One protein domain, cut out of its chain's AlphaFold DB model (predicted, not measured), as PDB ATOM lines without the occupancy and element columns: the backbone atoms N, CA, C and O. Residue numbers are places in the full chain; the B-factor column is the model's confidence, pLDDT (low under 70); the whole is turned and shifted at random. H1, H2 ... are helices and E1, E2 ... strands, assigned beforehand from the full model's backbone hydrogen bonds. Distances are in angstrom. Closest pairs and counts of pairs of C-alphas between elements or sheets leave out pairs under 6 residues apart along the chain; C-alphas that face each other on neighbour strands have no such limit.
ATOM      1  N   ASP A 153     -47.907 -18.581  -4.607       64.69
ATOM      2  CA  ASP A 153     -48.641 -17.944  -5.709       64.69
ATOM      3  C   ASP A 153     -47.753 -17.106  -6.649       64.69
ATOM      4  O   ASP A 153     -48.114 -16.927  -7.813       64.69
ATOM      5  N   ARG A 154     -46.577 -16.625  -6.211       70.38
ATOM      6  CA  ARG A 154     -45.630 -15.906  -7.088       70.38
ATOM      7  C   ARG A 154     -45.197 -16.755  -8.285       70.38
ATOM      8  O   ARG A 154     -45.004 -16.222  -9.374       70.38
ATOM      9  N   PHE A 155     -45.083 -18.066  -8.096       75.62
ATOM     10  CA  PHE A 155     -44.682 -19.002  -9.145       75.62
ATOM     11  C   PHE A 155     -45.874 -19.639  -9.861       75.62
ATOM     12  O   PHE A 155     -45.679 -20.499 -10.709       75.62
ATOM     13  N   ARG A 156     -47.113 -19.205  -9.591       75.06
ATOM     14  CA  ARG A 156     -48.329 -19.778 -10.193       75.06
ATOM     15  C   ARG A 156     -48.352 -19.714 -11.721       75.06
ATOM     16  O   ARG A 156     -48.952 -20.573 -12.357       75.06
ATOM     17  N   HIS A 157     -47.706 -18.705 -12.299       75.75
ATOM     18  CA  HIS A 157     -47.572 -18.533 -13.748       75.75
ATOM     19  C   HIS A 157     -46.155 -18.831 -14.258       75.75
ATOM     20  O   HIS A 157     -45.892 -18.648 -15.443       75.75
ATOM     21  N   HIS A 158     -45.248 -19.283 -13.384       77.44
ATOM     22  CA  HIS A 158     -43.882 -19.632 -13.762       77.44
ATOM     23  C   HIS A 158     -43.862 -20.977 -14.485       77.44
ATOM     24  O   HIS A 158     -44.472 -21.945 -14.027       77.44
ATOM     25  N   GLN A 159     -43.173 -21.041 -15.620       78.00
ATOM     26  CA  GLN A 159     -43.005 -22.277 -16.373       78.00
ATOM     27  C   GLN A 159     -41.647 -22.887 -16.032       78.00
ATOM     28  O   GLN A 159     -40.637 -22.516 -16.619       78.00
ATOM     29  N   PHE A 160     -41.644 -23.823 -15.082       76.81
ATOM     30  CA  PHE A 160     -40.444 -24.583 -14.740       76.81
ATOM     31  C   PHE A 160     -39.973 -25.416 -15.930       76.81
ATOM     32  O   PHE A 160     -40.785 -26.020 -16.643       76.81
ATOM     33  N   THR A 161     -38.660 -25.482 -16.133       71.06
ATOM     34  CA  THR A 161     -38.077 -26.234 -17.246       71.06
ATOM     35  C   THR A 161     -38.497 -27.711 -17.201       71.06
ATOM     36  O   THR A 161     -38.319 -28.423 -16.213       71.06
ATOM     37  N   GLY A 162     -39.115 -28.202 -18.279       67.19
ATOM     38  CA  GLY A 162     -39.600 -29.587 -18.375       67.19
ATOM     39  C   GLY A 162     -40.986 -29.868 -17.774       67.19
ATOM     40  O   GLY A 162     -41.432 -31.013 -17.851       67.19
ATOM     41  N   ASN A 163     -41.697 -28.871 -17.232       73.25
ATOM     42  CA  ASN A 163     -43.110 -29.030 -16.867       73.25
ATOM     43  C   ASN A 163     -44.035 -28.811 -18.076       73.25
ATOM     44  O   ASN A 163     -43.880 -27.861 -18.844       73.25
ATOM     45  N   ALA A 164     -45.053 -29.668 -18.203       66.44
ATOM     46  CA  ALA A 164     -46.088 -29.560 -19.237       66.44
ATOM     47  C   ALA A 164     -47.144 -28.475 -18.941       66.44
ATOM     48  O   ALA A 164     -47.927 -28.119 -19.819       66.44
ATOM     49  N   TRP A 165     -47.184 -27.957 -17.710       61.62
ATOM     50  CA  TRP A 165     -48.117 -26.923 -17.260       61.62
ATOM     51  C   TRP A 165     -47.378 -25.762 -16.590       61.62
ATOM     52  O   TRP A 165     -46.276 -25.925 -16.066       61.62
ATOM     53  N   THR A 166     -48.007 -24.586 -16.590       74.88
ATOM     54  CA  THR A 166     -47.533 -23.422 -15.838       74.88
ATOM     55  C   THR A 166     -47.871 -23.578 -14.357       74.88
ATOM     56  O   THR A 166     -48.972 -23.997 -13.997       74.88
ATOM     57  N   GLY A 167     -46.909 -23.252 -13.498       79.00
ATOM     58  CA  GLY A 167     -47.040 -23.328 -12.049       79.00
ATOM     59  C   GLY A 167     -46.316 -24.509 -11.391       79.00
ATOM     60  O   GLY A 167     -45.835 -25.423 -12.070       79.00
ATOM     61  N   PRO A 168     -46.229 -24.493 -10.047       83.00
ATOM     62  CA  PRO A 168     -45.604 -25.558  -9.275       83.00
ATOM     63  C   PRO A 168     -46.416 -26.860  -9.334       83.00
ATOM     64  O   PRO A 168     -47.650 -26.862  -9.356       83.00
ATOM     65  N   ALA A 169     -45.714 -27.988  -9.322       84.31
ATOM     66  CA  ALA A 169     -46.283 -29.307  -9.109       84.31
ATOM     67  C   ALA A 169     -46.759 -29.472  -7.656       84.31
ATOM     68  O   ALA A 169     -46.064 -29.135  -6.699       84.31
ATOM     69  N   VAL A 170     -47.951 -30.042  -7.492       84.44
ATOM     70  CA  VAL A 170     -48.530 -30.337  -6.180       84.44
ATOM     71  C   VAL A 170     -48.199 -31.773  -5.791       84.44
ATOM     72  O   VAL A 170     -48.566 -32.706  -6.506       84.44
ATOM     73  N   VAL A 171     -47.537 -31.947  -4.647       84.56
ATOM     74  CA  VAL A 171     -47.225 -33.253  -4.052       84.56
ATOM     75  C   VAL A 171     -48.046 -33.417  -2.766       84.56
ATOM     76  O   VAL A 171     -47.918 -32.595  -1.855       84.56
ATOM     77  N   PRO A 172     -48.920 -34.432  -2.660       84.19
ATOM     78  CA  PRO A 172     -49.690 -34.689  -1.445       84.19
ATOM     79  C   PRO A 172     -48.792 -34.993  -0.239       84.19
ATOM     80  O   PRO A 172     -47.778 -35.672  -0.371       84.19
ATOM     81  N   ALA A 173     -49.210 -34.590   0.963       83.12
ATOM     82  CA  ALA A 173     -48.491 -34.902   2.204       83.12
ATOM     83  C   ALA A 173     -48.384 -36.415   2.489       83.12
ATOM     84  O   ALA A 173     -47.516 -36.849   3.242       83.12
ATOM     85  N   THR A 174     -49.253 -37.218   1.869       81.75
ATOM     86  CA  THR A 174     -49.246 -38.686   1.933       81.75
ATOM     87  C   THR A 174     -48.134 -39.320   1.094       81.75
ATOM     88  O   THR A 174     -47.839 -40.501   1.253       81.75
ATOM     89  N   GLU A 175     -47.515 -38.572   0.176       83.31
ATOM     90  CA  GLU A 175     -46.459 -39.073  -0.706       83.31
ATOM     91  C   GLU A 175     -45.079 -38.931  -0.041       83.31
ATOM     92  O   GLU A 175     -44.218 -38.151  -0.450       83.31
ATOM     93  N   HIS A 176     -44.866 -39.711   1.023       83.06
ATOM     94  CA  HIS A 176     -43.673 -39.629   1.872       83.06
ATOM     95  C   HIS A 176     -42.352 -39.842   1.119       83.06
ATOM     96  O   HIS A 176     -41.346 -39.240   1.484       83.06
ATOM     97  N   ALA A 177     -42.345 -40.661   0.060       84.81
ATOM     98  CA  ALA A 177     -41.150 -40.909  -0.747       84.81
ATOM     99  C   ALA A 177     -40.658 -39.633  -1.454       84.81
ATOM    100  O   ALA A 177     -39.489 -39.271  -1.327       84.81
ATOM    101  N   ALA A 178     -41.562 -38.907  -2.119       83.50
ATOM    102  CA  ALA A 178     -41.236 -37.660  -2.808       83.50
ATOM    103  C   ALA A 178     -40.818 -36.555  -1.820       83.50
ATOM    104  O   ALA A 178     -39.858 -35.827  -2.065       83.50
ATOM    105  N   LEU A 179     -41.484 -36.467  -0.663       84.88
ATOM    106  CA  LEU A 179     -41.122 -35.507   0.384       84.88
ATOM    107  C   LEU A 179     -39.756 -35.806   1.013       84.88
ATOM    108  O   LEU A 179     -38.996 -34.882   1.292       84.88
ATOM    109  N   ALA A 180     -39.414 -37.081   1.209       86.81
ATOM    110  CA  ALA A 180     -38.108 -37.480   1.725       86.81
ATOM    111  C   ALA A 180     -36.978 -37.205   0.720       86.81
ATOM    112  O   ALA A 180     -35.870 -36.844   1.113       86.81
ATOM    113  N   GLU A 181     -37.234 -37.363  -0.581       89.25
ATOM    114  CA  GLU A 181     -36.298 -36.961  -1.638       89.25
ATOM    115  C   GLU A 181     -36.066 -35.445  -1.634       89.25
ATOM    116  O   GLU A 181     -34.917 -35.012  -1.570       89.25
ATOM    117  N   TRP A 182     -37.135 -34.644  -1.591       88.06
ATOM    118  CA  TRP A 182     -37.028 -33.186  -1.483       88.06
ATOM    119  C   TRP A 182     -36.332 -32.731  -0.198       88.06
ATOM    120  O   TRP A 182     -35.479 -31.850  -0.246       88.06
ATOM    121  N   GLY A 183     -36.628 -33.355   0.944       87.06
ATOM    122  CA  GLY A 183     -35.963 -33.046   2.211       87.06
ATOM    123  C   GLY A 183     -34.460 -33.346   2.186       87.06
ATOM    124  O   GLY A 183     -33.668 -32.570   2.718       87.06
ATOM    125  N   ARG A 184     -34.046 -34.440   1.529       89.38
ATOM    126  CA  ARG A 184     -32.622 -34.757   1.327       89.38
ATOM    127  C   ARG A 184     -31.938 -33.747   0.411       89.38
ATOM    128  O   ARG A 184     -30.837 -33.314   0.735       89.38
ATOM    129  N   TRP A 185     -32.594 -33.360  -0.681       90.44
ATOM    130  CA  TRP A 185     -32.071 -32.360  -1.613       90.44
ATOM    131  C   TRP A 185     -31.904 -30.992  -0.938       90.44
ATOM    132  O   TRP A 185     -30.821 -30.425  -0.977       90.44
ATOM    133  N   LEU A 186     -32.921 -30.514  -0.212       87.69
ATOM    134  CA  LEU A 186     -32.850 -29.246   0.525       87.69
ATOM    135  C   LEU A 186     -31.720 -29.238   1.553       87.69
ATOM    136  O   LEU A 186     -30.977 -28.266   1.641       87.69
ATOM    137  N   LYS A 187     -31.547 -30.344   2.287       87.75
ATOM    138  CA  LYS A 187     -30.449 -30.485   3.248       87.75
ATOM    139  C   LYS A 187     -29.076 -30.453   2.568       87.75
ATOM    140  O   LYS A 187     -28.156 -29.861   3.122       87.75
ATOM    141  N   ALA A 188     -28.932 -31.089   1.404       85.75
ATOM    142  CA  ALA A 188     -27.688 -31.065   0.632       85.75
ATOM    143  C   ALA A 188     -27.359 -29.654   0.110       85.75
ATOM    144  O   ALA A 188     -26.197 -29.270   0.077       85.75
ATOM    145  N   GLU A 189     -28.389 -28.879  -0.229       83.38
ATOM    146  CA  GLU A 189     -28.294 -27.505  -0.732       83.38
ATOM    147  C   GLU A 189     -28.226 -26.433   0.377       83.38
ATOM    148  O   GLU A 189     -28.118 -25.245   0.090       83.38
ATOM    149  N   GLY A 190     -28.274 -26.830   1.656       83.12
ATOM    150  CA  GLY A 190     -28.171 -25.913   2.798       83.12
ATOM    151  C   GLY A 190     -29.454 -25.137   3.125       83.12
ATOM    152  O   GLY A 190     -29.408 -24.156   3.866       83.12
ATOM    153  N   PHE A 191     -30.598 -25.567   2.597       84.44
ATOM    154  CA  PHE A 191     -31.902 -24.971   2.874       84.44
ATOM    155  C   PHE A 191     -32.546 -25.520   4.169       84.44
ATOM    156  O   PHE A 191     -32.248 -26.647   4.579       84.44
ATOM    157  N   PRO A 192     -33.448 -24.749   4.812       83.00
ATOM    158  CA  PRO A 192     -34.193 -25.173   5.998       83.00
ATOM    159  C   PRO A 192     -35.146 -26.346   5.717       83.00
ATOM    160  O   PRO A 192     -35.339 -26.777   4.577       83.00
ATOM    161  N   ALA A 193     -35.756 -26.896   6.770       83.31
ATOM    162  CA  ALA A 193     -36.672 -28.023   6.626       83.31
ATOM    163  C   ALA A 193     -37.938 -27.643   5.832       83.31
ATOM    164  O   ALA A 193     -38.410 -26.511   5.874       83.31
ATOM    165  N   LEU A 194     -38.561 -28.628   5.170       81.56
ATOM    166  CA  LEU A 194     -39.790 -28.437   4.376       81.56
ATOM    167  C   LEU A 194     -40.935 -27.750   5.137       81.56
ATOM    168  O   LEU A 194     -41.750 -27.062   4.528       81.56
ATOM    169  N   SER A 195     -41.007 -27.939   6.454       78.75
ATOM    170  CA  SER A 195     -42.013 -27.327   7.330       78.75
ATOM    171  C   SER A 195     -41.830 -25.825   7.540       78.75
ATOM    172  O   SER A 195     -42.776 -25.165   7.956       78.75
ATOM    173  N   GLU A 196     -40.632 -25.295   7.296       76.94
ATOM    174  CA  GLU A 196     -40.309 -23.877   7.483       76.94
ATOM    175  C   GLU A 196     -40.675 -23.037   6.255       76.94
ATOM    176  O   GLU A 196     -40.788 -21.816   6.338       76.94
ATOM    177  N   PHE A 197     -40.918 -23.690   5.117       79.62
ATOM    178  CA  PHE A 197     -41.326 -23.016   3.896       79.62
ATOM    179  C   PHE A 197     -42.842 -22.763   3.851       79.62
ATOM    180  O   PHE A 197     -43.636 -23.657   4.163       79.62
ATOM    181  N   PRO A 198     -43.284 -21.606   3.322       80.06
ATOM    182  CA  PRO A 198     -44.697 -21.283   3.103       80.06
ATOM    183  C   PRO A 198     -45.318 -22.036   1.904       80.06
ATOM    184  O   PRO A 198     -46.221 -21.529   1.250       80.06
ATOM    185  N   ILE A 199     -44.846 -23.247   1.593       80.88
ATOM    186  CA  ILE A 199     -45.295 -24.071   0.450       80.88
ATOM    187  C   ILE A 199     -46.336 -25.126   0.829       80.88
ATOM    188  O   ILE A 199     -46.852 -25.825  -0.048       80.88
ATOM    189  N   LYS A 200     -46.627 -25.271   2.127       82.88
ATOM    190  CA  LYS A 200     -47.643 -26.191   2.635       82.88
ATOM    191  C   LYS A 200     -49.036 -25.580   2.452       82.88
ATOM    192  O   LYS A 200     -49.330 -24.519   2.996       82.88
ATOM    193  N   GLY A 201     -49.901 -26.269   1.713       77.69
ATOM    194  CA  GLY A 201     -51.286 -25.880   1.451       77.69
ATOM    195  C   GLY A 201     -52.303 -26.917   1.929       77.69
ATOM    196  O   GLY A 201     -51.978 -28.084   2.165       77.69
ATOM    197  N   GLN A 202     -53.563 -26.494   2.061       77.75
ATOM    198  CA  GLN A 202     -54.701 -27.378   2.330       77.75
ATOM    199  C   GLN A 202     -55.512 -27.601   1.050       77.75
ATOM    200  O   GLN A 202     -55.969 -26.656   0.409       77.75
ATOM    201  N   GLY A 203     -55.678 -28.862   0.664       65.69
ATOM    202  CA  GLY A 203     -56.482 -29.290  -0.477       65.69
ATOM    203  C   GLY A 203     -57.984 -29.223  -0.201       65.69
ATOM    204  O   GLY A 203     -58.429 -29.069   0.933       65.69
ATOM    205  N   SER A 204     -58.797 -29.372  -1.253       59.19
ATOM    206  CA  SER A 204     -60.263 -29.250  -1.154       59.19
ATOM    207  C   SER A 204     -60.937 -30.376  -0.360       59.19
ATOM    208  O   SER A 204     -62.065 -30.213   0.106       59.19
ATOM    209  N   LYS A 205     -60.260 -31.521  -0.199       62.47
ATOM    210  CA  LYS A 205     -60.721 -32.635   0.635       62.47
ATOM    211  C   LYS A 205     -60.278 -32.416   2.082       62.47
ATOM    212  O   LYS A 205     -59.127 -32.064   2.334       62.47
ATOM    213  N   LYS A 206     -61.182 -32.667   3.036       46.97
ATOM    214  CA  LYS A 206     -60.921 -32.566   4.482       46.97
ATOM    215  C   LYS A 206     -59.678 -33.396   4.849       46.97
ATOM    216  O   LYS A 206     -59.697 -34.610   4.682       46.97
ATOM    217  N   GLY A 207     -58.615 -32.732   5.312       59.94
ATOM    218  CA  GLY A 207     -57.340 -33.362   5.692       59.94
ATOM    219  C   GLY A 207     -56.333 -33.591   4.554       59.94
ATOM    220  O   GLY A 207     -55.286 -34.182   4.790       59.94
ATOM    221  N   GLY A 208     -56.612 -33.140   3.327       71.50
ATOM    222  CA  GLY A 208     -55.700 -33.285   2.190       71.50
ATOM    223  C   GLY A 208     -54.603 -32.227   2.184       71.50
ATOM    224  O   GLY A 208     -54.677 -31.290   1.398       71.50
ATOM    225  N   GLU A 209     -53.609 -32.332   3.060       83.19
ATOM    226  CA  GLU A 209     -52.441 -31.445   3.025       83.19
ATOM    227  C   GLU A 209     -51.575 -31.727   1.786       83.19
ATOM    228  O   GLU A 209     -51.434 -32.876   1.359       83.19
ATOM    229  N   PHE A 210     -50.990 -30.685   1.200       85.50
ATOM    230  CA  PHE A 210     -50.081 -30.807   0.062       85.50
ATOM    231  C   PHE A 210     -48.933 -29.802   0.152       85.50
ATOM    232  O   PHE A 210     -49.025 -28.797   0.853       85.50
ATOM    233  N   PHE A 211     -47.869 -30.069  -0.594       85.94
ATOM    234  CA  PHE A 211     -46.713 -29.195  -0.746       85.94
ATOM    235  C   PHE A 211     -46.569 -28.798  -2.218       85.94
ATOM    236  O   PHE A 211     -46.709 -29.637  -3.111       85.94
ATOM    237  N   ALA A 212     -46.327 -27.513  -2.472       86.25
ATOM    238  CA  ALA A 212     -46.075 -26.984  -3.807       86.25
ATOM    239  C   ALA A 212     -44.566 -26.963  -4.103       86.25
ATOM    240  O   ALA A 212     -43.806 -26.263  -3.433       86.25
ATOM    241  N   PHE A 213     -44.145 -27.704  -5.125       87.00
ATOM    242  CA  PHE A 213     -42.754 -27.823  -5.561       87.00
ATOM    243  C   PHE A 213     -42.590 -27.432  -7.032       87.00
ATOM    244  O   PHE A 213     -43.552 -27.525  -7.787       87.00
ATOM    245  N   PRO A 214     -41.382 -27.072  -7.494       84.31
ATOM    246  CA  PRO A 214     -41.102 -26.890  -8.921       84.31
ATOM    247  C   PRO A 214     -41.470 -28.128  -9.756       84.31
ATOM    248  O   PRO A 214     -42.152 -28.032 -10.776       84.31
ATOM    249  N   TRP A 215     -41.108 -29.311  -9.253       85.62
ATOM    250  CA  TRP A 215     -41.356 -30.613  -9.873       85.62
ATOM    251  C   TRP A 215     -41.819 -31.637  -8.832       85.62
ATOM    252  O   TRP A 215     -41.654 -31.447  -7.627       85.62
ATOM    253  N   LYS A 216     -42.371 -32.770  -9.287       83.56
ATOM    254  CA  LYS A 216     -42.793 -33.867  -8.392       83.56
ATOM    255  C   LYS A 216     -41.630 -34.494  -7.614       83.56
ATOM    256  O   LYS A 216     -41.836 -34.983  -6.510       83.56
ATOM    257  N   ARG A 217     -40.428 -34.480  -8.190       85.50
ATOM    258  CA  ARG A 217     -39.185 -34.985  -7.597       85.50
ATOM    259  C   ARG A 217     -38.090 -33.928  -7.718       85.50
ATOM    260  O   ARG A 217     -38.180 -33.108  -8.635       85.50
ATOM    261  N   PRO A 218     -37.088 -33.934  -6.827       86.56
ATOM    262  CA  PRO A 218     -35.971 -33.009  -6.925       86.56
ATOM    263  C   PRO A 218     -35.184 -33.217  -8.228       86.56
ATOM    264  O   PRO A 218     -35.138 -34.335  -8.754       86.56
ATOM    265  N   PRO A 219     -34.577 -32.150  -8.766       86.75
ATOM    266  CA  PRO A 219     -33.801 -32.226  -9.993       86.75
ATOM    267  C   PRO A 219     -32.457 -32.932  -9.784       86.75
ATOM    268  O   PRO A 219     -31.802 -32.756  -8.757       86.75
ATOM    269  N   THR A 220     -32.030 -33.688 -10.798       82.12
ATOM    270  CA  THR A 220     -30.675 -34.266 -10.893       82.12
ATOM    271  C   THR A 220     -29.763 -33.418 -11.785       82.12
ATOM    272  O   THR A 220     -28.548 -33.421 -11.613       82.12
ATOM    273  N   ASP A 221     -30.355 -32.680 -12.728       83.75
ATOM    274  CA  ASP A 221     -29.647 -31.839 -13.693       83.75
ATOM    275  C   ASP A 221     -29.296 -30.476 -13.084       83.75
ATOM    276  O   ASP A 221     -30.105 -29.879 -12.369       83.75
ATOM    277  N   MET A 222     -28.117 -29.952 -13.423       76.56
ATOM    278  CA  MET A 222     -27.586 -28.711 -12.846       76.56
ATOM    279  C   MET A 222     -28.469 -27.484 -13.136       76.56
ATOM    280  O   MET A 222     -28.776 -26.729 -12.221       76.56
ATOM    281  N   GLU A 223     -28.965 -27.325 -14.368       75.62
ATOM    282  CA  GLU A 223     -29.841 -26.196 -14.736       75.62
ATOM    283  C   GLU A 223     -31.162 -26.201 -13.954       75.62
ATOM    284  O   GLU A 223     -31.639 -25.167 -13.483       75.62
ATOM    285  N   ARG A 224     -31.743 -27.390 -13.756       80.88
ATOM    286  CA  ARG A 224     -32.964 -27.548 -12.962       80.88
ATOM    287  C   ARG A 224     -32.695 -27.347 -11.473       80.88
ATOM    288  O   ARG A 224     -33.567 -26.855 -10.758       80.88
ATOM    289  N   ALA A 225     -31.501 -27.704 -10.995       82.88
ATOM    290  CA  ALA A 225     -31.085 -27.446  -9.621       82.88
ATOM    291  C   ALA A 225     -30.983 -25.940  -9.332       82.88
ATOM    292  O   ALA A 225     -31.491 -25.496  -8.305       82.88
ATOM    293  N   ASP A 226     -30.432 -25.143 -10.252       81.75
ATOM    294  CA  ASP A 226     -30.362 -23.682 -10.103       81.75
ATOM    295  C   ASP A 226     -31.749 -23.027 -10.091       81.75
ATOM    296  O   ASP A 226     -32.032 -22.143  -9.277       81.75
ATOM    297  N   GLU A 227     -32.662 -23.515 -10.928       80.94
ATOM    298  CA  GLU A 227     -34.046 -23.046 -10.935       80.94
ATOM    299  C   GLU A 227     -34.805 -23.449  -9.649       80.94
ATOM    300  O   GLU A 227     -35.557 -22.640  -9.096       80.94
ATOM    301  N   ALA A 228     -34.557 -24.645  -9.096       84.69
ATOM    302  CA  ALA A 228     -35.065 -25.016  -7.771       84.69
ATOM    303  C   ALA A 228     -34.484 -24.131  -6.658       84.69
ATOM    304  O   ALA A 228     -35.230 -23.691  -5.782       84.69
ATOM    305  N   ARG A 229     -33.182 -23.819  -6.689       83.94
ATOM    306  CA  ARG A 229     -32.553 -22.905  -5.718       83.94
ATOM    307  C   ARG A 229     -33.228 -21.537  -5.734       83.94
ATOM    308  O   ARG A 229     -33.567 -21.026  -4.671       83.94
ATOM    309  N   ALA A 230     -33.475 -20.978  -6.922       82.25
ATOM    310  CA  ALA A 230     -34.173 -19.701  -7.084       82.25
ATOM    311  C   ALA A 230     -35.613 -19.735  -6.542       82.25
ATOM    312  O   ALA A 230     -36.093 -18.752  -5.973       82.25
ATOM    313  N   TYR A 231     -36.303 -20.870  -6.691       84.50
ATOM    314  CA  TYR A 231     -37.638 -21.069  -6.133       84.50
ATOM    315  C   TYR A 231     -37.641 -21.010  -4.600       84.50
ATOM    316  O   TYR A 231     -38.435 -20.268  -4.020       84.50
ATOM    317  N   PHE A 232     -36.748 -21.753  -3.940       83.88
ATOM    318  CA  PHE A 232     -36.697 -21.800  -2.474       83.88
ATOM    319  C   PHE A 232     -36.077 -20.541  -1.854       83.88
ATOM    320  O   PHE A 232     -36.562 -20.073  -0.823       83.88
ATOM    321  N   SER A 233     -35.067 -19.934  -2.485       81.50
ATOM    322  CA  SER A 233     -34.459 -18.689  -1.992       81.50
ATOM    323  C   SER A 233     -35.461 -17.532  -1.970       81.50
ATOM    324  O   SER A 233     -35.543 -16.799  -0.983       81.50
ATOM    325  N   ALA A 234     -36.321 -17.439  -2.990       77.94
ATOM    326  CA  ALA A 234     -37.397 -16.453  -3.053       77.94
ATOM    327  C   ALA A 234     -38.432 -16.587  -1.919       77.94
ATOM    328  O   ALA A 234     -39.240 -15.675  -1.735       77.94
ATOM    329  N   MET A 235     -38.438 -17.709  -1.191       75.44
ATOM    330  CA  MET A 235     -39.363 -17.979  -0.089       75.44
ATOM    331  C   MET A 235     -38.763 -17.740   1.297       75.44
ATOM    332  O   MET A 235     -39.511 -17.498   2.241       75.44
ATOM    333  N   ILE A 236     -37.434 -17.789   1.412       72.00
ATOM    334  CA  ILE A 236     -36.705 -17.562   2.667       72.00
ATOM    335  C   ILE A 236     -36.386 -16.084   2.864       72.00
ATOM    336  O   ILE A 236     -36.294 -15.638   4.003       72.00
ATOM    337  N   GLU A 237     -36.267 -15.305   1.786       57.69
ATOM    338  CA  GLU A 237     -36.051 -13.863   1.877       57.69
ATOM    339  C   GLU A 237     -37.348 -13.049   1.743       57.69
ATOM    340  O   GLU A 237     -37.734 -12.665   0.636       57.69
TER     341      GLU A 237
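Overview. This is residues 153 to 237 of the 246 residues of an uncharacterized protein of Thioclava sp. SK-1 (UniProt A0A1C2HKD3). A small sheet of three short strands makes one end of the domain and two helices, H1 and H2, make the other, with long loops between and around them. The loop of the hairpin E2 and E3 points away from the helices, H1 reaches the sheet with residues 178 to 182 alone, and the unnamed stretch 153 to 168 lies on the side of the domain away from H1. The printed part has 85 residues, with the named elements in the order E1, H1, E2, E3, H2; the sheet runs E1, E3, E2 and is antiparallel throughout. The class is mixed, helices and strands, though under half of the residues, 40, are in named elements. The whole is compact, with a radius of gyration of the C-alphas of 12.3 A and spans of 37 by 26 by 25 A.

Arrangement. In the sheet, E3, residues 209 to 213, is the inner strand. E1, residues 169 to 172, is an edge strand antiparallel to E3, with 151 degrees between their directions; N 169 and O 213 are within hydrogen-bond range at 2.7 A, and N 211 and O 171 at 2.8 A. E2, residues 200 to 202, is the other edge strand, antiparallel to E3 at 136 degrees; N 201 and O 210 are within range at 2.8 A. E2 and E3 form a hairpin. H1, residues 176 to 188, is on the sheet but only grazes it, with residues 178 to 182. The closest C-alphas of E1 and H1, those of Val 171 and Ala 178, are 7.5 A apart. E1, H1 and E2 make a split strand-helix-strand unit, two strands of one sheet with a helix between them along the chain and E3 between them in the sheet; its crossover is right-handed. H2, residues 222 to 236, is not on the sheet, and it is apart from H1, E1 and E2. Every O i to N i+4 pair is within hydrogen-bond range in H1, and 10 of 11 in H2.

Along the chain. E3 is 13.4 A from first to last C-alpha, E1 10.0 A and E2 7.2 A. E1 begins at C-alpha 169, (-46.283, -29.307, -9.109). H1 is 18.2 A long and begins at C-alpha 176, (-43.673, -39.629, 1.872). H2 is 21.2 A long and ends at C-alpha 236, (-36.705, -17.562, 2.667).

Size, cuts and confidence. The two C-alphas farthest apart, those of Lys 206 and Met 222, are 37.8 A apart. The printed part has no cut. The link from H1 to E2, with 11 residues, is long; that from E1 to H1, with 3, is tight. The mean pLDDT of the printed part is 79.4, and 10 residues are under 70: 153, 162, 164 to 165, 203 to 207 and 237.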